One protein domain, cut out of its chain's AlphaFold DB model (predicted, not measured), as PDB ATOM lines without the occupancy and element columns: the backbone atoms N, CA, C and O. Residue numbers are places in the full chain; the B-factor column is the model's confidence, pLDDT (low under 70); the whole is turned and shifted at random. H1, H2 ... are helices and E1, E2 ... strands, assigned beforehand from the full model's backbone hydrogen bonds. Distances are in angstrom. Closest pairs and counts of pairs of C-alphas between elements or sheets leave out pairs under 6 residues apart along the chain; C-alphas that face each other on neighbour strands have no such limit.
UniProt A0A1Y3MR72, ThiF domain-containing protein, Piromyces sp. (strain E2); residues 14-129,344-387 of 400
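What this domain is: This is residues 14 to 129 and 344 to 387 of the 400 residues of the protein "ThiF domain-containing protein" of Piromyces sp. (strain E2) (UniProt A0A1Y3MR72). A small three-stranded sheet, E3 E4 E5, lies in the middle, with two helices over one face, H5 along its strands and H8 across them. On the side of edge strand E3 lies a separate parallel pair of strands, E1 and E2, with helix H2 packed on it and H1 farther out; H6 packs on H5, H7 follows beyond it, and E6 runs off towards a cut. The 160 printed residues hold eight named helices and six named strands, in the order E1 H1 H2 E2 H3 H4 E3 H5 E4 E5 E6 H6 H7 H8, a mixed class of helices and strands. The larger sheet is mixed, in the order E3 E4 E5. The whole is compact, with a radius of gyration of the C-alphas of 17.6 A and spans of 50 by 35 by 35 A.

How they stand to each other: E1, residues 14 to 17, and E2, residues 58 to 62, are parallel neighbours at 11 degrees; N 16 and O 60 are 3.0 A apart, within hydrogen-bond range. Between them along the chain come H1, residues 24 to 29, which touches no helix, and H2, residues 42 to 52. They form a strand-helix-strand unit, two parallel neighbour strands joined through helices, with a right-handed crossover. The closest C-alphas of H2 and E2 are those of Ala 43 and Tyr 61, 5.8 A apart. H3, residues 66 to 72, and H4, residues 74 to 79, meet only through their link. E3, residues 82 to 86, is near E1, with 5 pairs of C-alphas within 10 A. H5, residues 90 to 102, leads from E3 to its parallel neighbour E4, residues 106 to 113, in a second such unit, also right-handed; N 85 and O 108 are 2.9 A apart. E4 forms a hairpin with the antiparallel E5, residues 116 to 122, where N 109 and O 120 are 2.8 A apart. H5 is the hub. It touches H3 at a steep tilt of 56 degrees, the same way, closest at the C-alphas of Ile 70 and Leu 96, 6.3 A. It only just touches H4, with 3 pairs of C-alphas within 8 A, closest at Asp 74 and Ile 99, 6.3 A. It touches H6, residues 346 to 352, closest at the C-alphas of Ile 94 and Leu 346, 5.7 A. H5 is on the sheet E3 E4 E5 at a height of 9.3 A, over E4, at 3 degrees to it on the local plane. H8, residues 370 to 386, is on the same face, two layers in all, helices over one face of a sheet; its height is 11.0 A and it runs across the strands, over E4 and E5. H7, residues 356 to 362, is close to H8 but not clearly touching, with the C-alphas of Ser 362 and Met 370 6.2 A apart. E6, residues 126 to 128, pairs with no named strand. Every O i to N i+4 pair is within hydrogen-bond range in H1, H2, H3, H5, H7 and H8, but 2 of 3 in H6 and 0 of 2 in H4, where 1 of 3 O i to N i+3 pairs is.

Where its parts are: E1 begins at C-alpha 14, (125.192, 116.706, 200.551). From first to last C-alpha, H2 measures 15.8 A, E2 13.9 A, E3 13.0 A, H5 18.6 A, E4 23.5 A, E5 20.4 A and H8 24.5 A. E4 begins at C-alpha 106, (128.434, 111.083, 187.831), and H8 ends at C-alpha 386, (111.378, 133.583, 174.267).

The domain as a whole: The C-alphas of Asp 36 and Pro 357 are farthest apart, 51.4 A. Residues 130 to 343 are not printed, and C-alphas 129 and 344 are 21.0 A apart across this cut. The link H1 to H2 is long, 12 residues. The mean pLDDT of the printed part is 94.2, and no printed residue is under 70.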
ATOM      1  N   PHE A  14     125.795 116.023 201.699       97.06
ATOM      2  CA  PHE A  14     125.192 116.706 200.551       97.06
ATOM      3  C   PHE A  14     125.354 118.229 200.646       97.06
ATOM      4  O   PHE A  14     125.495 118.784 201.736       97.06
ATOM      5  N   THR A  15     125.298 118.894 199.491       98.00
ATOM      6  CA  THR A  15     125.313 120.357 199.374       98.00
ATOM      7  C   THR A  15     124.215 120.794 198.407       98.00
ATOM      8  O   THR A  15     124.128 120.248 197.308       98.00
ATOM      9  N   ILE A  16     123.383 121.765 198.798       98.00
ATOM     10  CA  ILE A  16     122.355 122.358 197.922       98.00
ATOM     11  C   ILE A  16     122.855 123.690 197.369       98.00
ATOM     12  O   ILE A  16     123.306 124.539 198.131       98.00
ATOM     13  N   VAL A  17     122.747 123.889 196.056       97.75
ATOM     14  CA  VAL A  17     123.114 125.144 195.384       97.75
ATOM     15  C   VAL A  17     121.865 125.746 194.748       97.75
ATOM     16  O   VAL A  17     121.276 125.126 193.864       97.75
ATOM     17  N   ASP A  18     121.445 126.921 195.216       97.38
ATOM     18  CA  ASP A  18     120.256 127.624 194.717       97.38
ATOM     19  C   ASP A  18     120.335 129.121 195.063       97.38
ATOM     20  O   ASP A  18     120.650 129.473 196.200       97.38
ATOM     21  N   ASP A  19     120.033 130.007 194.111       96.56
ATOM     22  CA  ASP A  19     119.983 131.462 194.318       96.56
ATOM     23  C   ASP A  19     118.586 131.983 194.675       96.56
ATOM     24  O   ASP A  19     118.422 133.155 195.026       96.56
ATOM     25  N   LYS A  20     117.550 131.151 194.540       96.50
ATOM     26  CA  LYS A  20     116.169 131.598 194.698       96.50
ATOM     27  C   LYS A  20     115.768 131.686 196.161       96.50
ATOM     28  O   LYS A  20     116.269 130.993 197.047       96.50
ATOM     29  N   LYS A  21     114.785 132.548 196.396       97.50
ATOM     30  CA  LYS A  21     114.062 132.644 197.663       97.50
ATOM     31  C   LYS A  21     112.818 131.771 197.613       97.50
ATOM     32  O   LYS A  21     112.242 131.585 196.545       97.50
ATOM     33  N   VAL A  22     112.392 131.281 198.770       96.94
ATOM     34  CA  VAL A  22     111.157 130.508 198.920       96.94
ATOM     35  C   VAL A  22     109.955 131.366 198.521       96.94
ATOM     36  O   VAL A  22     109.769 132.472 199.035       96.94
ATOM     37  N   THR A  23     109.124 130.848 197.623       95.44
ATOM     38  CA  THR A  23     107.850 131.447 197.214       95.44
ATOM     39  C   THR A  23     106.665 130.661 197.777       95.44
ATOM     40  O   THR A  23     106.807 129.515 198.206       95.44
ATOM     41  N   GLY A  24     105.459 131.237 197.730       93.38
ATOM     42  CA  GLY A  24     104.243 130.518 198.132       93.38
ATOM     43  C   GLY A  24     103.988 129.246 197.309       93.38
ATOM     44  O   GLY A  24     103.521 128.247 197.851       93.38
ATOM     45  N   SER A  25     104.358 129.244 196.022       91.56
ATOM     46  CA  SER A  25     104.249 128.053 195.167       91.56
ATOM     47  C   SER A  25     105.213 126.944 195.595       91.56
ATOM     48  O   SER A  25     104.869 125.767 195.482       91.56
ATOM     49  N   ASP A  26     106.407 127.297 196.082       92.75
ATOM     50  CA  ASP A  26     107.372 126.310 196.573       92.75
ATOM     51  C   ASP A  26     106.826 125.609 197.826       92.75
ATOM     52  O   ASP A  26     106.856 124.384 197.900       92.75
ATOM     53  N   VAL A  27     106.248 126.359 198.771       93.44
ATOM     54  CA  VAL A  27     105.642 125.793 199.995       93.44
ATOM     55  C   VAL A  27     104.471 124.859 199.671       93.44
ATOM     56  O   VAL A  27     104.308 123.823 200.307       93.44
ATOM     57  N   GLY A  28     103.668 125.182 198.653       91.00
ATOM     58  CA  GLY A  28     102.545 124.335 198.238       91.00
ATOM     59  C   GLY A  28     102.947 123.023 197.549       91.00
ATOM     60  O   GLY A  28     102.123 122.119 197.449       91.00
ATOM     61  N   SER A  29     104.188 122.912 197.062       90.12
ATOM     62  CA  SER A  29     104.651 121.777 196.247       90.12
ATOM     63  C   SER A  29     105.857 121.028 196.826       90.12
ATOM     64  O   SER A  29     106.214 119.966 196.315       90.12
ATOM     65  N   ASN A  30     106.469 121.531 197.900       91.50
ATOM     66  CA  ASN A  30     107.649 120.946 198.521       91.50
ATOM     67  C   ASN A  30     107.397 120.634 200.000       91.50
ATOM     68  O   ASN A  30     107.179 121.527 200.811       91.50
ATOM     69  N   PHE A  31     107.506 119.352 200.357       92.69
ATOM     70  CA  PHE A  31     107.351 118.871 201.733       92.69
ATOM     71  C   PHE A  31     108.385 119.464 202.710       92.69
ATOM     72  O   PHE A  31     108.142 119.515 203.912       92.69
ATOM     73  N   PHE A  32     109.537 119.916 202.206       93.00
ATOM     74  CA  PHE A  32     110.639 120.470 202.996       93.00
ATOM     75  C   PHE A  32     110.648 122.000 203.020       93.00
ATOM     76  O   PHE A  32     111.722 122.590 203.087       93.00
ATOM     77  N   LEU A  33     109.488 122.651 202.918       94.56
ATOM     78  CA  LEU A  33     109.356 124.101 203.046       94.56
ATOM     79  C   LEU A  33     108.093 124.455 203.834       94.56
ATOM     80  O   LEU A  33     107.046 123.838 203.653       94.56
ATOM     81  N   THR A  34     108.183 125.469 204.691       93.19
ATOM     82  CA  THR A  34     107.063 125.952 205.514       93.19
ATOM     83  C   THR A  34     106.698 127.404 205.189       93.19
ATOM     84  O   THR A  34     107.470 128.148 204.586       93.19
ATOM     85  N   ILE A  35     105.484 127.827 205.565       95.00
ATOM     86  CA  ILE A  35     104.940 129.161 205.231       95.00
ATOM     87  C   ILE A  35     105.797 130.291 205.828       95.00
ATOM     88  O   ILE A  35     105.983 131.327 205.193       95.00
ATOM     89  N   ASP A  36     106.357 130.093 207.019       95.94
ATOM     90  CA  ASP A  36     107.230 131.052 207.709       95.94
ATOM     91  C   ASP A  36     108.595 131.252 207.023       95.94
ATOM     92  O   ASP A  36     109.299 132.229 207.293       95.94
ATOM     93  N   GLN A  37     108.957 130.369 206.089       95.00
ATOM     94  CA  GLN A  37     110.203 130.450 205.330       95.00
ATOM     95  C   GLN A  37     110.070 131.259 204.034       95.00
ATOM     96  O   GLN A  37     111.075 131.501 203.366       95.00
ATOM     97  N   ILE A  38     108.867 131.719 203.669       96.62
ATOM     98  CA  ILE A  38     108.656 132.531 202.462       96.62
ATOM     99  C   ILE A  38     109.553 133.780 202.493       96.62
ATOM    100  O   ILE A  38     109.591 134.530 203.466       96.62
ATOM    101  N   GLY A  39     110.285 134.008 201.399       96.19
ATOM    102  CA  GLY A  39     111.248 135.102 201.256       96.19
ATOM    103  C   GLY A  39     112.663 134.799 201.766       96.19
ATOM    104  O   GLY A  39     113.577 135.577 201.473       96.19
ATOM    105  N   GLN A  40     112.874 133.681 202.466       97.19
ATOM    106  CA  GLN A  40     114.203 133.226 202.883       97.19
ATOM    107  C   GLN A  40     114.919 132.466 201.750       97.19
ATOM    108  O   GLN A  40     114.259 132.005 200.812       97.19
ATOM    109  N   PRO A  41     116.256 132.336 201.790       97.94
ATOM    110  CA  PRO A  41     117.009 131.574 200.796       97.94
ATOM    111  C   PRO A  41     116.583 130.103 200.747       97.94
ATOM    112  O   PRO A  41     116.629 129.390 201.751       97.94
ATOM    113  N   ARG A  42     116.187 129.627 199.560       97.12
ATOM    114  CA  ARG A  42     115.619 128.284 199.385       97.12
ATOM    115  C   ARG A  42     116.642 127.188 199.676       97.12
ATOM    116  O   ARG A  42     116.292 126.210 200.331       97.12
ATOM    117  N   ALA A  43     117.899 127.377 199.260       97.31
ATOM    118  CA  ALA A  43     118.984 126.432 199.539       97.31
ATOM    119  C   ALA A  43     119.124 126.162 201.045       97.31
ATOM    120  O   ALA A  43     119.159 125.010 201.471       97.31
ATOM    121  N   LYS A  44     119.127 127.231 201.850       97.31
ATOM    122  CA  LYS A  44     119.240 127.159 203.307       97.31
ATOM    123  C   LYS A  44     118.074 126.391 203.931       97.31
ATOM    124  O   LYS A  44     118.300 125.407 204.633       97.31
ATOM    125  N   CYS A  45     116.838 126.810 203.647       96.50
ATOM    126  CA  CYS A  45     115.639 126.229 204.258       96.50
ATOM    127  C   CYS A  45     115.496 124.729 203.956       96.50
ATOM    128  O   CYS A  45     115.232 123.936 204.861       96.50
ATOM    129  N   VAL A  46     115.731 124.327 202.700       96.00
ATOM    130  CA  VAL A  46     115.656 122.914 202.299       96.00
ATOM    131  C   VAL A  46     116.776 122.100 202.951       96.00
ATOM    132  O   VAL A  46     116.524 120.992 203.425       96.00
ATOM    133  N   THR A  47     118.001 122.633 203.025       96.50
ATOM    134  CA  THR A  47     119.133 121.945 203.667       96.50
ATOM    135  C   THR A  47     118.874 121.683 205.149       96.50
ATOM    136  O   THR A  47     119.101 120.563 205.611       96.50
ATOM    137  N   GLU A  48     118.365 122.671 205.891       94.31
ATOM    138  CA  GLU A  48     118.047 122.533 207.320       94.31
ATOM    139  C   GLU A  48     116.997 121.435 207.563       94.31
ATOM    140  O   GLU A  48     117.180 120.565 208.421       94.31
ATOM    141  N   LEU A  49     115.931 121.413 206.756       93.56
ATOM    142  CA  LEU A  49     114.856 120.431 206.895       93.56
ATOM    143  C   LEU A  49     115.274 119.029 206.423       93.56
ATOM    144  O   LEU A  49     114.965 118.049 207.101       93.56
ATOM    145  N   LEU A  50     116.050 118.896 205.343       93.25
ATOM    146  CA  LEU A  50     116.592 117.598 204.916       93.25
ATOM    147  C   LEU A  50     117.588 117.026 205.928       93.25
ATOM    148  O   LEU A  50     117.583 115.820 206.185       93.25
ATOM    149  N   LYS A  51     118.415 117.878 206.544       93.19
ATOM    150  CA  LYS A  51     119.350 117.470 207.598       93.19
ATOM    151  C   LYS A  51     118.621 116.850 208.794       93.19
ATOM    152  O   LYS A  51     119.146 115.913 209.399       93.19
ATOM    153  N   SER A  52     117.405 117.311 209.101       91.44
ATOM    154  CA  SER A  52     116.596 116.765 210.200       91.44
ATOM    155  C   SER A  52     116.199 115.290 210.011       91.44
ATOM    156  O   SER A  52     115.979 114.590 210.996       91.44
ATOM    157  N   LEU A  53     116.191 114.776 208.769       91.75
ATOM    158  CA  LEU A  53     115.879 113.369 208.484       91.75
ATOM    159  C   LEU A  53     116.961 112.402 208.979       91.75
ATOM    160  O   LEU A  53     116.672 111.242 209.277       91.75
ATOM    161  N   ASN A  54     118.221 112.846 209.021       91.19
ATOM    162  CA  ASN A  54     119.333 112.011 209.451       91.19
ATOM    163  C   ASN A  54     120.492 112.851 210.010       91.19
ATOM    164  O   ASN A  54     121.320 113.390 209.274       91.19
ATOM    165  N   GLU A  55     120.604 112.863 211.340       87.62
ATOM    166  CA  GLU A  55     121.635 113.589 212.092       87.62
ATOM    167  C   GLU A  55     123.081 113.224 211.700       87.62
ATOM    168  O   GLU A  55     123.987 114.034 211.891       87.62
ATOM    169  N   PHE A  56     123.307 112.051 211.094       90.00
ATOM    170  CA  PHE A  56     124.637 111.575 210.690       90.00
ATOM    171  C   PHE A  56     125.091 112.064 209.307       90.00
ATOM    172  O   PHE A  56     126.231 111.803 208.940       90.00
ATOM    173  N   VAL A  57     124.228 112.734 208.537       93.44
ATOM    174  CA  VAL A  57     124.550 113.214 207.180       93.44
ATOM    175  C   VAL A  57     125.068 114.637 207.244       93.44
ATOM    176  O   VAL A  57     124.340 115.513 207.694       93.44
ATOM    177  N   GLU A  58     126.285 114.919 206.799       95.00
ATOM    178  CA  GLU A  58     126.751 116.305 206.687       95.00
ATOM    179  C   GLU A  58     125.927 117.059 205.631       95.00
ATOM    180  O   GLU A  58     125.672 116.547 204.543       95.00
ATOM    181  N   ALA A  59     125.477 118.263 205.960       96.00
ATOM    182  CA  ALA A  59     124.585 119.040 205.112       96.00
ATOM    183  C   ALA A  59     125.128 120.458 204.997       96.00
ATOM    184  O   ALA A  59     125.483 121.064 206.007       96.00
ATOM    185  N   ASP A  60     125.205 120.955 203.772       97.12
ATOM    186  CA  ASP A  60     125.731 122.277 203.459       97.12
ATOM    187  C   ASP A  60     124.863 122.947 202.385       97.12
ATOM    188  O   ASP A  60     124.054 122.294 201.714       97.12
ATOM    189  N   TYR A  61     125.003 124.254 202.212       97.62
ATOM    190  CA  TYR A  61     124.312 124.976 201.150       97.62
ATOM    191  C   TYR A  61     125.135 126.142 200.616       97.62
ATOM    192  O   TYR A  61     125.989 126.699 201.298       97.62
ATOM    193  N   LEU A  62     124.845 126.525 199.376       96.88
ATOM    194  CA  LEU A  62     125.438 127.675 198.720       96.88
ATOM    195  C   LEU A  62     124.340 128.509 198.059       96.88
ATOM    196  O   LEU A  62     123.676 128.060 197.124       96.88
ATOM    197  N   GLU A  63     124.180 129.740 198.538       96.44
ATOM    198  CA  GLU A  63     123.253 130.727 197.977       96.44
ATOM    199  C   GLU A  63     123.863 131.379 196.730       96.44
ATOM    200  O   GLU A  63     124.314 132.524 196.748       96.44
ATOM    201  N   LYS A  64     123.961 130.608 195.646       95.62
ATOM    202  CA  LYS A  64     124.543 131.057 194.381       95.62
ATOM    203  C   LYS A  64     123.804 130.442 193.209       95.62
ATOM    204  O   LYS A  64     123.349 129.305 193.288       95.62
ATOM    205  N   ASP A  65     123.737 131.188 192.112       95.38
ATOM    206  CA  ASP A  65     123.143 130.699 190.875       95.38
ATOM    207  C   ASP A  65     124.001 129.547 190.324       95.38
ATOM    208  O   ASP A  65     125.198 129.752 190.063       95.38
ATOM    209  N   PRO A  66     123.428 128.341 190.140       95.50
ATOM    210  CA  PRO A  66     124.159 127.203 189.600       95.50
ATOM    211  C   PRO A  66     124.792 127.498 188.237       95.50
ATOM    212  O   PRO A  66     125.898 127.034 187.974       95.50
ATOM    213  N   VAL A  67     124.132 128.290 187.385       94.69
ATOM    214  CA  VAL A  67     124.650 128.619 186.049       94.69
ATOM    215  C   VAL A  67     125.894 129.497 186.156       94.69
ATOM    216  O   VAL A  67     126.914 129.210 185.530       94.69
ATOM    217  N   SER A  68     125.858 130.533 186.989       94.88
ATOM    218  CA  SER A  68     127.027 131.370 187.285       94.88
ATOM    219  C   SER A  68     128.176 130.543 187.872       94.88
ATOM    220  O   SER A  68     129.318 130.671 187.439       94.88
ATOM    221  N   LEU A  69     127.882 129.613 188.787       94.62
ATOM    222  CA  LEU A  69     128.889 128.721 189.372       94.62
ATOM    223  C   LEU A  69     129.566 127.811 188.334       94.62
ATOM    224  O   LEU A  69     130.789 127.679 188.366       94.62
ATOM    225  N   ILE A  70     128.796 127.248 187.394       95.00
ATOM    226  CA  ILE A  70     129.305 126.458 186.258       95.00
ATOM    227  C   ILE A  70     130.243 127.283 185.366       95.00
ATOM    228  O   ILE A  70     131.170 126.731 184.792       95.00
ATOM    229  N   ASN A  71     130.009 128.590 185.218       93.12
ATOM    230  CA  ASN A  71     130.837 129.440 184.355       93.12
ATOM    231  C   ASN A  71     132.088 129.998 185.058       93.12
ATOM    232  O   ASN A  71     133.025 130.408 184.379       93.12
ATOM    233  N   GLU A  72     132.092 130.064 186.390       91.00
ATOM    234  CA  GLU A  72     133.140 130.742 187.163       91.00
ATOM    235  C   GLU A  72     134.147 129.793 187.826       91.00
ATOM    236  O   GLU A  72     135.297 130.186 188.029       91.00
ATOM    237  N   ASN A  73     133.737 128.586 188.241       81.56
ATOM    238  CA  ASN A  73     134.583 127.736 189.086       81.56
ATOM    239  C   ASN A  73     134.349 126.229 188.899       81.56
ATOM    240  O   ASN A  73     133.681 125.582 189.709       81.56
ATOM    241  N   ASP A  74     135.017 125.644 187.908       79.94
ATOM    242  CA  ASP A  74     134.986 124.198 187.647       79.94
ATOM    243  C   ASP A  74     135.477 123.368 188.847       79.94
ATOM    244  O   ASP A  74     134.943 122.297 189.142       79.94
ATOM    245  N   LYS A  75     136.446 123.891 189.612       89.06
ATOM    246  CA  LYS A  75     137.035 123.187 190.765       89.06
ATOM    247  C   LYS A  75     136.079 123.043 191.942       89.06
ATOM    248  O   LYS A  75     136.335 122.229 192.821       89.06
ATOM    249  N   PHE A  76     134.986 123.807 191.989       93.88
ATOM    250  CA  PHE A  76     133.959 123.592 193.006       93.88
ATOM    251  C   PHE A  76     133.363 122.184 192.902       93.88
ATOM    252  O   PHE A  76     133.038 121.583 193.924       93.88
ATOM    253  N   PHE A  77     133.228 121.652 191.687       94.62
ATOM    254  CA  PHE A  77     132.516 120.405 191.438       94.62
ATOM    255  C   PHE A  77     133.339 119.156 191.775       94.62
ATOM    256  O   PHE A  77     132.756 118.146 192.163       94.62
ATOM    257  N   SER A  78     134.673 119.230 191.725       93.69
ATOM    258  CA  SER A  78     135.575 118.085 191.953       93.69
ATOM    259  C   SER A  78     135.505 117.488 193.364       93.69
ATOM    260  O   SER A  78     135.957 116.368 193.592       93.69
ATOM    261  N   GLN A  79     134.894 118.194 194.320       94.31
ATOM    262  CA  GLN A  79     134.650 117.673 195.668       94.31
ATOM    263  C   GLN A  79     133.475 116.676 195.750       94.31
ATOM    264  O   GLN A  79     133.285 116.054 196.795       94.31
ATOM    265  N   PHE A  80     132.664 116.534 194.693       95.75
ATOM    266  CA  PHE A  80     131.458 115.700 194.693       95.75
ATOM    267  C   PHE A  80     131.639 114.421 193.872       95.75
ATOM    268  O   PHE A  80     132.230 114.425 192.799       95.75
ATOM    269  N   ASN A  81     131.060 113.313 194.345       94.88
ATOM    270  CA  ASN A  81     131.037 112.052 193.589       94.88
ATOM    271  C   ASN A  81     129.880 111.988 192.580       94.88
ATOM    272  O   ASN A  81     129.978 111.324 191.548       94.88
ATOM    273  N   VAL A  82     128.768 112.645 192.913       96.88
ATOM    274  CA  VAL A  82     127.543 112.684 192.115       96.88
ATOM    275  C   VAL A  82     126.996 114.102 192.156       96.88
ATOM    276  O   VAL A  82     126.885 114.689 193.233       96.88
ATOM    277  N   ILE A  83     126.616 114.627 190.997       97.56
ATOM    278  CA  ILE A  83     125.921 115.906 190.859       97.56
ATOM    279  C   ILE A  83     124.505 115.633 190.369       97.56
ATOM    280  O   ILE A  83     124.304 114.926 189.381       97.56
ATOM    281  N   ILE A  84     123.524 116.210 191.060       98.12
ATOM    282  CA  ILE A  84     122.111 116.136 190.685       98.12
ATOM    283  C   ILE A  84     121.667 117.526 190.224       98.12
ATOM    284  O   ILE A  84     121.606 118.454 191.025       98.12
ATOM    285  N   ALA A  85     121.362 117.668 188.936       97.69
ATOM    286  CA  ALA A  85     120.918 118.920 188.330       97.69
ATOM    287  C   ALA A  85     119.407 118.876 188.070       97.69
ATOM    288  O   ALA A  85     118.940 118.135 187.204       97.69
ATOM    289  N   SER A  86     118.646 119.683 188.812       95.94
ATOM    290  CA  SER A  86     117.187 119.768 188.688       95.94
ATOM    291  C   SER A  86     116.766 120.978 187.854       95.94
ATOM    292  O   SER A  86     117.239 122.085 188.102       95.94
ATOM    293  N   ASN A  87     115.877 120.773 186.876       93.44
ATOM    294  CA  ASN A  87     115.259 121.816 186.042       93.44
ATOM    295  C   ASN A  87     116.259 122.781 185.360       93.44
ATOM    296  O   ASN A  87     115.946 123.945 185.114       93.44
ATOM    297  N   MET A  88     117.463 122.298 185.036       94.69
ATOM    298  CA  MET A  88     118.533 123.080 184.402       94.69
ATOM    299  C   MET A  88     118.387 123.125 182.876       94.69
ATOM    300  O   MET A  88     118.125 122.102 182.251       94.69
ATOM    301  N   GLN A  89     118.600 124.284 182.254       93.62
ATOM    302  CA  GLN A  89     118.516 124.445 180.794       93.62
ATOM    303  C   GLN A  89     119.556 123.592 180.050       93.62
ATOM    304  O   GLN A  89     120.651 123.358 180.561       93.62
ATOM    305  N   GLU A  90     119.232 123.141 178.831       93.56
ATOM    306  CA  GLU A  90     120.102 122.243 178.041       93.56
ATOM    307  C   GLU A  90     121.516 122.797 177.859       93.56
ATOM    308  O   GLU A  90     122.495 122.087 178.086       93.56
ATOM    309  N   LYS A  91     121.627 124.080 177.501       92.88
ATOM    310  CA  LYS A  91     122.910 124.757 177.282       92.88
ATOM    311  C   LYS A  91     123.829 124.684 178.503       92.88
ATOM    312  O   LYS A  91     125.025 124.426 178.360       92.88
ATOM    313  N   ASP A  92     123.284 124.915 179.692       95.19
ATOM    314  CA  ASP A  92     124.056 124.914 180.937       95.19
ATOM    315  C   ASP A  92     124.348 123.484 181.399       95.19
ATOM    316  O   ASP A  92     125.444 123.190 181.876       95.19
ATOM    317  N   LEU A  93     123.416 122.563 181.147       96.31
ATOM    318  CA  LEU A  93     123.593 121.148 181.430       96.31
ATOM    319  C   LEU A  93     124.699 120.514 180.568       96.31
ATOM    320  O   LEU A  93     125.460 119.692 181.074       96.31
ATOM    321  N   ILE A  94     124.852 120.923 179.302       96.50
ATOM    322  CA  ILE A  94     125.982 120.512 178.448       96.50
ATOM    323  C   ILE A  94     127.314 120.977 179.052       96.50
ATOM    324  O   ILE A  94     128.268 120.199 179.106       96.50
ATOM    325  N   LYS A  95     127.397 122.219 179.544       96.12
ATOM    326  CA  LYS A  95     128.614 122.723 180.206       96.12
ATOM    327  C   LYS A  95     128.924 121.941 181.478       96.12
ATOM    328  O   LYS A  95     130.051 121.486 181.652       96.12
ATOM    329  N   LEU A  96     127.915 121.709 182.319       96.94
ATOM    330  CA  LEU A  96     128.063 120.890 183.521       96.94
ATOM    331  C   LEU A  96     128.505 119.461 183.181       96.94
ATOM    332  O   LEU A  96     129.358 118.898 183.862       96.94
ATOM    333  N   ASN A  97     127.979 118.882 182.099       97.12
ATOM    334  CA  ASN A  97     128.383 117.564 181.625       97.12
ATOM    335  C   ASN A  97     129.863 117.515 181.227       97.12
ATOM    336  O   ASN A  97     130.528 116.534 181.553       97.12
ATOM    337  N   LYS A  98     130.405 118.573 180.609       95.88
ATOM    338  CA  LYS A  98     131.843 118.680 180.299       95.88
ATOM    339  C   LYS A  98     132.701 118.712 181.563       95.88
ATOM    340  O   LYS A  98     133.663 117.954 181.646       95.88
ATOM    341  N   ILE A  99     132.311 119.497 182.570       95.62
ATOM    342  CA  ILE A  99     132.990 119.513 183.879       95.62
ATOM    343  C   ILE A  99     132.967 118.109 184.499       95.62
ATOM    344  O   ILE A  99     134.009 117.570 184.860       95.62
ATOM    345  N   CYS A 100     131.792 117.470 184.535       95.69
ATOM    346  CA  CYS A 100     131.645 116.114 185.069       95.69
ATOM    347  C   CYS A 100     132.471 115.081 184.290       95.69
ATOM    348  O   CYS A 100     132.954 114.116 184.872       95.69
ATOM    349  N   THR A 101     132.652 115.275 182.983       94.62
ATOM    350  CA  THR A 101     133.483 114.402 182.148       94.62
ATOM    351  C   THR A 101     134.952 114.495 182.547       94.62
ATOM    352  O   THR A 101     135.587 113.469 182.777       94.62
ATOM    353  N   ASN A 102     135.469 115.719 182.668       92.81
ATOM    354  CA  ASN A 102     136.875 115.979 182.982       92.81
ATOM    355  C   ASN A 102     137.249 115.521 184.397       92.81
ATOM    356  O   ASN A 102     138.323 114.964 184.603       92.81
ATOM    357  N   GLU A 103     136.341 115.713 185.353       92.19
ATOM    358  CA  GLU A 103     136.547 115.363 186.764       92.19
ATOM    359  C   GLU A 103     136.082 113.931 187.106       92.19
ATOM    360  O   GLU A 103     136.157 113.507 188.256       92.19
ATOM    361  N   ASN A 104     135.594 113.167 186.117       91.12
ATOM    362  CA  ASN A 104     135.043 111.817 186.284       91.12
ATOM    363  C   ASN A 104     133.921 111.723 187.346       91.12
ATOM    364  O   ASN A 104     133.886 110.817 188.182       91.12
ATOM    365  N   ILE A 105     132.985 112.672 187.294       94.69
ATOM    366  CA  ILE A 105     131.838 112.793 188.199       94.69
ATOM    367  C   ILE A 105     130.584 112.225 187.527       94.69
ATOM    368  O   ILE A 105     130.342 112.423 186.334       94.69
ATOM    369  N   ILE A 106     129.744 111.539 188.303       96.62
ATOM    370  CA  ILE A 106     128.434 111.083 187.831       96.62
ATOM    371  C   ILE A 106     127.472 112.273 187.816       96.62
ATOM    372  O   ILE A 106     127.280 112.933 188.835       96.62
ATOM    373  N   LEU A 107     126.813 112.512 186.686       97.75
ATOM    374  CA  LEU A 107     125.775 113.533 186.553       97.75
ATOM    375  C   LEU A 107     124.407 112.866 186.429       97.75
ATOM    376  O   LEU A 107     124.216 111.986 185.595       97.75
ATOM    377  N   VAL A 108     123.437 113.319 187.215       98.06
ATOM    378  CA  VAL A 108     122.025 112.959 187.068       98.06
ATOM    379  C   VAL A 108     121.232 114.238 186.840       98.06
ATOM    380  O   VAL A 108     121.171 115.104 187.706       98.06
ATOM    381  N   SER A 109     120.626 114.369 185.668       97.38
ATOM    382  CA  SER A 109     119.704 115.454 185.355       97.38
ATOM    383  C   SER A 109     118.266 114.997 185.531       97.38
ATOM    384  O   SER A 109     117.905 113.889 185.133       97.38
ATOM    385  N   LEU A 110     117.454 115.865 186.121       97.12
ATOM    386  CA  LEU A 110     116.029 115.663 186.332       97.12
ATOM    387  C   LEU A 110     115.299 116.917 185.858       97.12
ATOM    388  O   LEU A 110     115.682 118.027 186.228       97.12
ATOM    389  N   LYS A 111     114.231 116.758 185.078       95.31
ATOM    390  CA  LYS A 111     113.273 117.841 184.830       95.31
ATOM    391  C   LYS A 111     111.859 117.344 185.022       95.31
ATOM    392  O   LYS A 111     111.543 116.228 184.613       95.31
ATOM    393  N   THR A 112     111.013 118.206 185.566       94.12
ATOM    394  CA  THR A 112     109.587 117.927 185.743       94.12
ATOM    395  C   THR A 112     108.777 119.057 185.132       94.12
ATOM    396  O   THR A 112     108.869 120.194 185.585       94.12
ATOM    397  N   ASN A 113     107.954 118.731 184.134       91.62
ATOM    398  CA  ASN A 113     107.041 119.660 183.473       91.62
ATOM    399  C   ASN A 113     105.612 119.114 183.572       91.62
ATOM    400  O   ASN A 113     105.217 118.210 182.831       91.62
ATOM    401  N   GLY A 114     104.822 119.667 184.495       89.88
ATOM    402  CA  GLY A 114     103.463 119.194 184.760       89.88
ATOM    403  C   GLY A 114     103.459 117.750 185.269       89.88
ATOM    404  O   GLY A 114     104.058 117.459 186.299       89.88
ATOM    405  N   LEU A 115     102.786 116.853 184.543       92.38
ATOM    406  CA  LEU A 115     102.667 115.428 184.889       92.38
ATOM    407  C   LEU A 115     103.820 114.564 184.355       92.38
ATOM    408  O   LEU A 115     103.855 113.364 184.618       92.38
ATOM    409  N   PHE A 116     104.745 115.153 183.596       93.81
ATOM    410  CA  PHE A 116     105.838 114.429 182.957       93.81
ATOM    411  C   PHE A 116     107.165 114.746 183.629       93.81
ATOM    412  O   PHE A 116     107.447 115.892 183.984       93.81
ATOM    413  N   GLY A 117     107.999 113.718 183.757       94.62
ATOM    414  CA  GLY A 117     109.367 113.827 184.235       94.62
ATOM    415  C   GLY A 117     110.333 113.193 183.243       94.62
ATOM    416  O   GLY A 117     110.014 112.180 182.623       94.62
ATOM    417  N   ILE A 118     111.518 113.776 183.116       95.38
ATOM    418  CA  ILE A 118     112.645 113.189 182.394       95.38
ATOM    419  C   ILE A 118     113.833 113.065 183.345       95.38
ATOM    420  O   ILE A 118     114.152 113.994 184.088       95.38
ATOM    421  N   LEU A 119     114.477 111.900 183.317       96.62
ATOM    422  CA  LEU A 119     115.689 111.598 184.067       96.62
ATOM    423  C   LEU A 119     116.778 111.198 183.080       96.62
ATOM    424  O   LEU A 119     116.574 110.316 182.246       96.62
ATOM    425  N   ARG A 120     117.953 111.816 183.198       95.44
ATOM    426  CA  ARG A 120     119.118 111.481 182.381       95.44
ATOM    427  C   ARG A 120     120.367 111.326 183.237       95.44
ATOM    428  O   ARG A 120     120.839 112.290 183.826       95.44
ATOM    429  N   SER A 121     120.926 110.120 183.257       95.81
ATOM    430  CA  SER A 121     122.186 109.820 183.949       95.81
ATOM    431  C   SER A 121     123.371 109.818 182.989       95.81
ATOM    432  O   SER A 121     123.267 109.333 181.865       95.81
ATOM    433  N   TYR A 122     124.518 110.297 183.443       96.50
ATOM    434  CA  TYR A 122     125.769 110.299 182.703       96.50
ATOM    435  C   TYR A 122     126.929 109.888 183.610       96.50
ATOM    436  O   TYR A 122     127.038 110.330 184.752       96.50
ATOM    437  N   SER A 123     127.820 109.072 183.061       94.50
ATOM    438  CA  SER A 123     129.139 108.783 183.612       94.50
ATOM    439  C   SER A 123     130.087 108.492 182.443       94.50
ATOM    440  O   SER A 123     129.678 107.780 181.518       94.50
ATOM    441  N   PRO A 124     131.331 109.004 182.442       88.88
ATOM    442  CA  PRO A 124     132.287 108.689 181.378       88.88
ATOM    443  C   PRO A 124     132.517 107.180 181.256       88.88
ATOM    444  O   PRO A 124     132.485 106.609 180.166       88.88
ATOM    445  N   GLU A 125     132.691 106.521 182.401       93.44
ATOM    446  CA  GLU A 125     132.806 105.077 182.516       93.44
ATOM    447  C   GLU A 125     132.332 104.629 183.899       93.44
ATOM    448  O   GLU A 125     132.859 105.059 184.925       93.44
ATOM    449  N   HIS A 126     131.359 103.727 183.924       93.38
ATOM    450  CA  HIS A 126     130.831 103.136 185.141       93.38
ATOM    451  C   HIS A 126     131.126 101.636 185.164       93.38
ATOM    452  O   HIS A 126     130.544 100.861 184.400       93.38
ATOM    453  N   THR A 127     132.048 101.231 186.036       94.44
ATOM    454  CA  THR A 127     132.430  99.830 186.243       94.44
ATOM    455  C   THR A 127     131.533  99.196 187.303       94.44
ATOM    456  O   THR A 127     131.525  99.633 188.455       94.44
ATOM    457  N   ILE A 128     130.809  98.144 186.935       93.25
ATOM    458  CA  ILE A 128     129.920  97.397 187.825       93.25
ATOM    459  C   ILE A 128     130.608  96.081 188.172       93.25
ATOM    460  O   ILE A 128     130.856  95.257 187.293       93.25
ATOM    461  N   ILE A 129     130.920  95.901 189.458       92.44
ATOM    462  CA  ILE A 129     131.469  94.645 189.978       92.44
ATOM    463  C   ILE A 129     130.334  93.744 190.455       92.44
ATOM    464  O   ILE A 129     130.244  92.606 190.025       92.44
ATOM    465  N   ARG A 344     126.979 108.184 176.446       94.81
ATOM    466  CA  ARG A 344     127.134 109.279 175.486       94.81
ATOM    467  C   ARG A 344     127.069 110.614 176.220       94.81
ATOM    468  O   ARG A 344     126.268 110.749 177.150       94.81
ATOM    469  N   THR A 345     127.890 111.574 175.800       96.06
ATOM    470  CA  THR A 345     127.819 112.938 176.333       96.06
ATOM    471  C   THR A 345     126.473 113.567 175.983       96.06
ATOM    472  O   THR A 345     125.825 113.187 175.002       96.06
ATOM    473  N   LEU A 346     126.045 114.540 176.784       95.75
ATOM    474  CA  LEU A 346     124.822 115.283 176.491       95.75
ATOM    475  C   LEU A 346     124.976 116.125 175.225       95.75
ATOM    476  O   LEU A 346     124.016 116.281 174.487       95.75
ATOM    477  N   GLU A 347     126.180 116.613 174.925       95.69
ATOM    478  CA  GLU A 347     126.439 117.337 173.678       95.69
ATOM    479  C   GLU A 347     126.265 116.436 172.449       95.69
ATOM    480  O   GLU A 347     125.643 116.842 171.467       95.69
ATOM    481  N   ASP A 348     126.729 115.184 172.513       95.62
ATOM    482  CA  ASP A 348     126.547 114.234 171.414       95.62
ATOM    483  C   ASP A 348     125.094 113.812 171.240       95.62
ATOM    484  O   ASP A 348     124.638 113.612 170.116       95.62
ATOM    485  N   GLU A 349     124.361 113.660 172.337       95.00
ATOM    486  CA  GLU A 349     122.935 113.364 172.293       95.00
ATOM    487  C   GLU A 349     122.124 114.542 171.745       95.00
ATOM    488  O   GLU A 349     121.198 114.347 170.955       95.00
ATOM    489  N   PHE A 350     122.457 115.761 172.172       93.62
ATOM    490  CA  PHE A 350     121.638 116.940 171.927       93.62
ATOM    491  C   PHE A 350     121.957 117.665 170.632       93.62
ATOM    492  O   PHE A 350     121.044 118.267 170.064       93.62
ATOM    493  N   VAL A 351     123.218 117.627 170.201       93.50
ATOM    494  CA  VAL A 351     123.749 118.484 169.138       93.50
ATOM    495  C   VAL A 351     124.512 117.669 168.101       93.50
ATOM    496  O   VAL A 351     124.126 117.665 166.936       93.50
ATOM    497  N   ASN A 352     125.585 116.975 168.498       95.06
ATOM    498  CA  ASN A 352     126.550 116.476 167.513       95.06
ATOM    499  C   ASN A 352     126.036 115.252 166.746       95.06
ATOM    500  O   ASN A 352     126.267 115.133 165.545       95.06
ATOM    501  N   GLN A 353     125.404 114.303 167.442       94.75
ATOM    502  CA  GLN A 353     125.079 112.978 166.904       94.75
ATOM    503  C   GLN A 353     123.770 112.419 167.506       94.75
ATOM    504  O   GLN A 353     123.771 111.342 168.115       94.75
ATOM    505  N   PRO A 354     122.625 113.108 167.394       94.19
ATOM    506  CA  PRO A 354     121.364 112.566 167.900       94.19
ATOM    507  C   PRO A 354     121.083 111.180 167.291       94.19
ATOM    508  O   PRO A 354     121.303 110.956 166.100       94.19
ATOM    509  N   ASN A 355     120.607 110.225 168.099       94.81
ATOM    510  CA  ASN A 355     120.304 108.871 167.617       94.81
ATOM    511  C   ASN A 355     118.944 108.855 166.898       94.81
ATOM    512  O   ASN A 355     117.947 108.375 167.435       94.81
ATOM    513  N   ILE A 356     118.910 109.426 165.691       94.44
ATOM    514  CA  ILE A 356     117.701 109.545 164.865       94.44
ATOM    515  C   ILE A 356     117.051 108.175 164.603       94.44
ATOM    516  O   ILE A 356     115.835 108.096 164.754       94.44
ATOM    517  N   PRO A 357     117.795 107.094 164.274       94.88
ATOM    518  CA  PRO A 357     117.186 105.780 164.076       94.88
ATOM    519  C   PRO A 357     116.448 105.266 165.313       94.88
ATOM    520  O   PRO A 357     115.317 104.809 165.183       94.88
ATOM    521  N   LEU A 358     117.042 105.397 166.506       93.44
ATOM    522  CA  LEU A 358     116.382 105.009 167.755       93.44
ATOM    523  C   LEU A 358     115.120 105.839 167.989       93.44
ATOM    524  O   LEU A 358     114.071 105.278 168.269       93.44
ATOM    525  N   ILE A 359     115.209 107.163 167.833       93.31
ATOM    526  CA  ILE A 359     114.061 108.062 168.006       93.31
ATOM    527  C   ILE A 359     112.930 107.675 167.041       93.31
ATOM    528  O   ILE A 359     111.787 107.525 167.465       93.31
ATOM    529  N   ALA A 360     113.247 107.472 165.758       93.12
ATOM    530  CA  ALA A 360     112.287 107.085 164.727       93.12
ATOM    531  C   ALA A 360     111.661 105.710 164.997       93.12
ATOM    532  O   ALA A 360     110.455 105.546 164.833       93.12
ATOM    533  N   GLN A 361     112.461 104.735 165.436       92.88
ATOM    534  CA  GLN A 361     111.969 103.412 165.807       92.88
ATOM    535  C   GLN A 361     111.022 103.493 167.008       92.88
ATOM    536  O   GLN A 361     109.927 102.941 166.941       92.88
ATOM    537  N   SER A 362     111.399 104.229 168.057       92.75
ATOM    538  CA  SER A 362     110.582 104.391 169.262       92.75
ATOM    539  C   SER A 362     109.234 105.058 168.987       92.75
ATOM    540  O   SER A 362     108.303 104.867 169.760       92.75
ATOM    541  N   PHE A 363     109.090 105.806 167.884       91.31
ATOM    542  CA  PHE A 363     107.789 106.350 167.496       91.31
ATOM    543  C   PHE A 363     106.759 105.292 167.086       91.31
ATOM    544  O   PHE A 363     105.565 105.567 167.158       91.31
ATOM    545  N   ASN A 364     107.215 104.102 166.693       90.31
ATOM    546  CA  ASN A 364     106.358 102.994 166.277       90.31
ATOM    547  C   ASN A 364     106.058 102.002 167.418       90.31
ATOM    548  O   ASN A 364     105.356 101.018 167.194       90.31
ATOM    549  N   GLU A 365     106.608 102.220 168.616       88.69
ATOM    550  CA  GLU A 365     106.449 101.342 169.781       88.69
ATOM    551  C   GLU A 365     105.348 101.876 170.714       88.69
ATOM    552  O   GLU A 365     105.313 103.066 171.011       88.69
ATOM    553  N   GLU A 366     104.463 101.007 171.215       87.19
ATOM    554  CA  GLU A 366     103.416 101.360 172.189       87.19
ATOM    555  C   GLU A 366     103.677 100.659 173.539       87.19
ATOM    556  O   GLU A 366     103.850  99.434 173.550       87.19
ATOM    557  N   PRO A 367     103.688 101.373 174.688       82.62
ATOM    558  CA  PRO A 367     103.459 102.811 174.847       82.62
ATOM    559  C   PRO A 367     104.674 103.667 174.459       82.62
ATOM    560  O   PRO A 367     105.808 103.398 174.861       82.62
ATOM    561  N   ASN A 368     104.420 104.764 173.747       85.81
ATOM    562  CA  ASN A 368     105.470 105.649 173.254       85.81
ATOM    563  C   ASN A 368     105.814 106.784 174.236       85.81
ATOM    564  O   ASN A 368     105.171 107.836 174.254       85.81
ATOM    565  N   ASN A 369     106.899 106.623 174.996       90.38
ATOM    566  CA  ASN A 369     107.424 107.699 175.849       90.38
ATOM    567  C   ASN A 369     108.398 108.653 175.127       90.38
ATOM    568  O   ASN A 369     108.747 109.703 175.673       90.38
ATOM    569  N   MET A 370     108.830 108.332 173.903       93.50
ATOM    570  CA  MET A 370     109.779 109.146 173.134       93.50
ATOM    571  C   MET A 370     109.180 110.496 172.715       93.50
ATOM    572  O   MET A 370     109.896 111.494 172.640       93.50
ATOM    573  N   VAL A 371     107.857 110.570 172.524       93.06
ATOM    574  CA  VAL A 371     107.148 111.842 172.283       93.06
ATOM    575  C   VAL A 371     107.459 112.854 173.389       93.06
ATOM    576  O   VAL A 371     107.745 114.016 173.100       93.06
ATOM    577  N   TYR A 372     107.470 112.421 174.655       93.56
ATOM    578  CA  TYR A 372     107.744 113.310 175.785       93.56
ATOM    579  C   TYR A 372     109.182 113.812 175.784       93.56
ATOM    580  O   TYR A 372     109.394 114.994 176.039       93.56
ATOM    581  N   TYR A 373     110.156 112.968 175.425       94.69
ATOM    582  CA  TYR A 373     111.539 113.409 175.233       94.69
ATOM    583  C   TYR A 373     111.610 114.579 174.241       94.69
ATOM    584  O   TYR A 373     112.164 115.628 174.566       94.69
ATOM    585  N   ILE A 374     110.970 114.447 173.075       94.81
ATOM    586  CA  ILE A 374     110.939 115.507 172.057       94.81
ATOM    587  C   ILE A 374     110.218 116.764 172.559       94.81
ATOM    588  O   ILE A 374     110.673 117.875 172.289       94.81
ATOM    589  N   LEU A 375     109.139 116.618 173.334       94.94
ATOM    590  CA  LEU A 375     108.456 117.757 173.948       94.94
ATOM    591  C   LEU A 375     109.349 118.498 174.951       94.94
ATOM    592  O   LEU A 375     109.358 119.726 174.936       94.94
ATOM    593  N   PHE A 376     110.138 117.796 175.771       95.50
ATOM    594  CA  PHE A 376     111.123 118.442 176.648       95.50
ATOM    595  C   PHE A 376     112.148 119.248 175.834       95.50
ATOM    596  O   PHE A 376     112.340 120.428 176.133       95.50
ATOM    597  N   ARG A 377     112.692 118.677 174.745       94.69
ATOM    598  CA  ARG A 377     113.603 119.396 173.830       94.69
ATOM    599  C   ARG A 377     112.951 120.651 173.235       94.69
ATOM    600  O   ARG A 377     113.566 121.714 173.154       94.69
ATOM    601  N   ALA A 378     111.685 120.553 172.825       95.44
ATOM    602  CA  ALA A 378     110.938 121.676 172.260       95.44
ATOM    603  C   ALA A 378     110.671 122.786 173.293       95.44
ATOM    604  O   ALA A 378     110.748 123.969 172.958       95.44
ATOM    605  N   VAL A 379     110.379 122.420 174.546       95.06
ATOM    606  CA  VAL A 379     110.173 123.374 175.645       95.06
ATOM    607  C   VAL A 379     111.455 124.141 175.958       95.06
ATOM    608  O   VAL A 379     111.399 125.366 176.081       95.06
ATOM    609  N   ASP A 380     112.598 123.458 176.033       93.75
ATOM    610  CA  ASP A 380     113.891 124.118 176.232       93.75
ATOM    611  C   ASP A 380     114.203 125.061 175.059       93.75
ATOM    612  O   ASP A 380     114.549 126.225 175.266       93.75
ATOM    613  N   LYS A 381     113.947 124.633 173.812       94.44
ATOM    614  CA  LYS A 381     114.145 125.495 172.637       94.44
ATOM    615  C   LYS A 381     113.255 126.740 172.639       94.44
ATOM    616  O   LYS A 381     113.685 127.832 172.252       94.44
ATOM    617  N   PHE A 382     112.005 126.583 173.066       95.62
ATOM    618  CA  PHE A 382     111.079 127.696 173.231       95.62
ATOM    619  C   PHE A 382     111.595 128.680 174.286       95.62
ATOM    620  O   PHE A 382     111.585 129.890 174.048       95.62
ATOM    621  N   TYR A 383     112.083 128.172 175.421       93.44
ATOM    622  CA  TYR A 383     112.649 128.999 176.483       93.44
ATOM    623  C   TYR A 383     113.875 129.782 176.001       93.44
ATOM    624  O   TYR A 383     113.950 130.980 176.250       93.44
ATOM    625  N   GLU A 384     114.788 129.163 175.247       91.44
ATOM    626  CA  GLU A 384     115.945 129.861 174.658       91.44
ATOM    627  C   GLU A 384     115.543 131.040 173.764       91.44
ATOM    628  O   GLU A 384     116.231 132.058 173.726       91.44
ATOM    629  N   THR A 385     114.442 130.894 173.028       93.62
ATOM    630  CA  THR A 385     113.997 131.886 172.040       93.62
ATOM    631  C   THR A 385     113.178 133.007 172.683       93.62
ATOM    632  O   THR A 385     113.246 134.159 172.258       93.62
ATOM    633  N   HIS A 386     112.380 132.677 173.700       93.75
ATOM    634  CA  HIS A 386     111.378 133.583 174.267       93.75
ATOM    635  C   HIS A 386     111.640 133.985 175.723       93.75
ATOM    636  O   HIS A 386     110.872 134.783 176.259       93.75
ATOM    637  N   TYR A 387     112.675 133.435 176.363       91.50
ATOM    638  CA  TYR A 387     113.039 133.657 177.769       91.50
ATOM    639  C   TYR A 387     111.877 133.446 178.753       91.50
ATOM    640  O   TYR A 387     111.756 134.123 179.772       91.50
TER     641      TYR A 387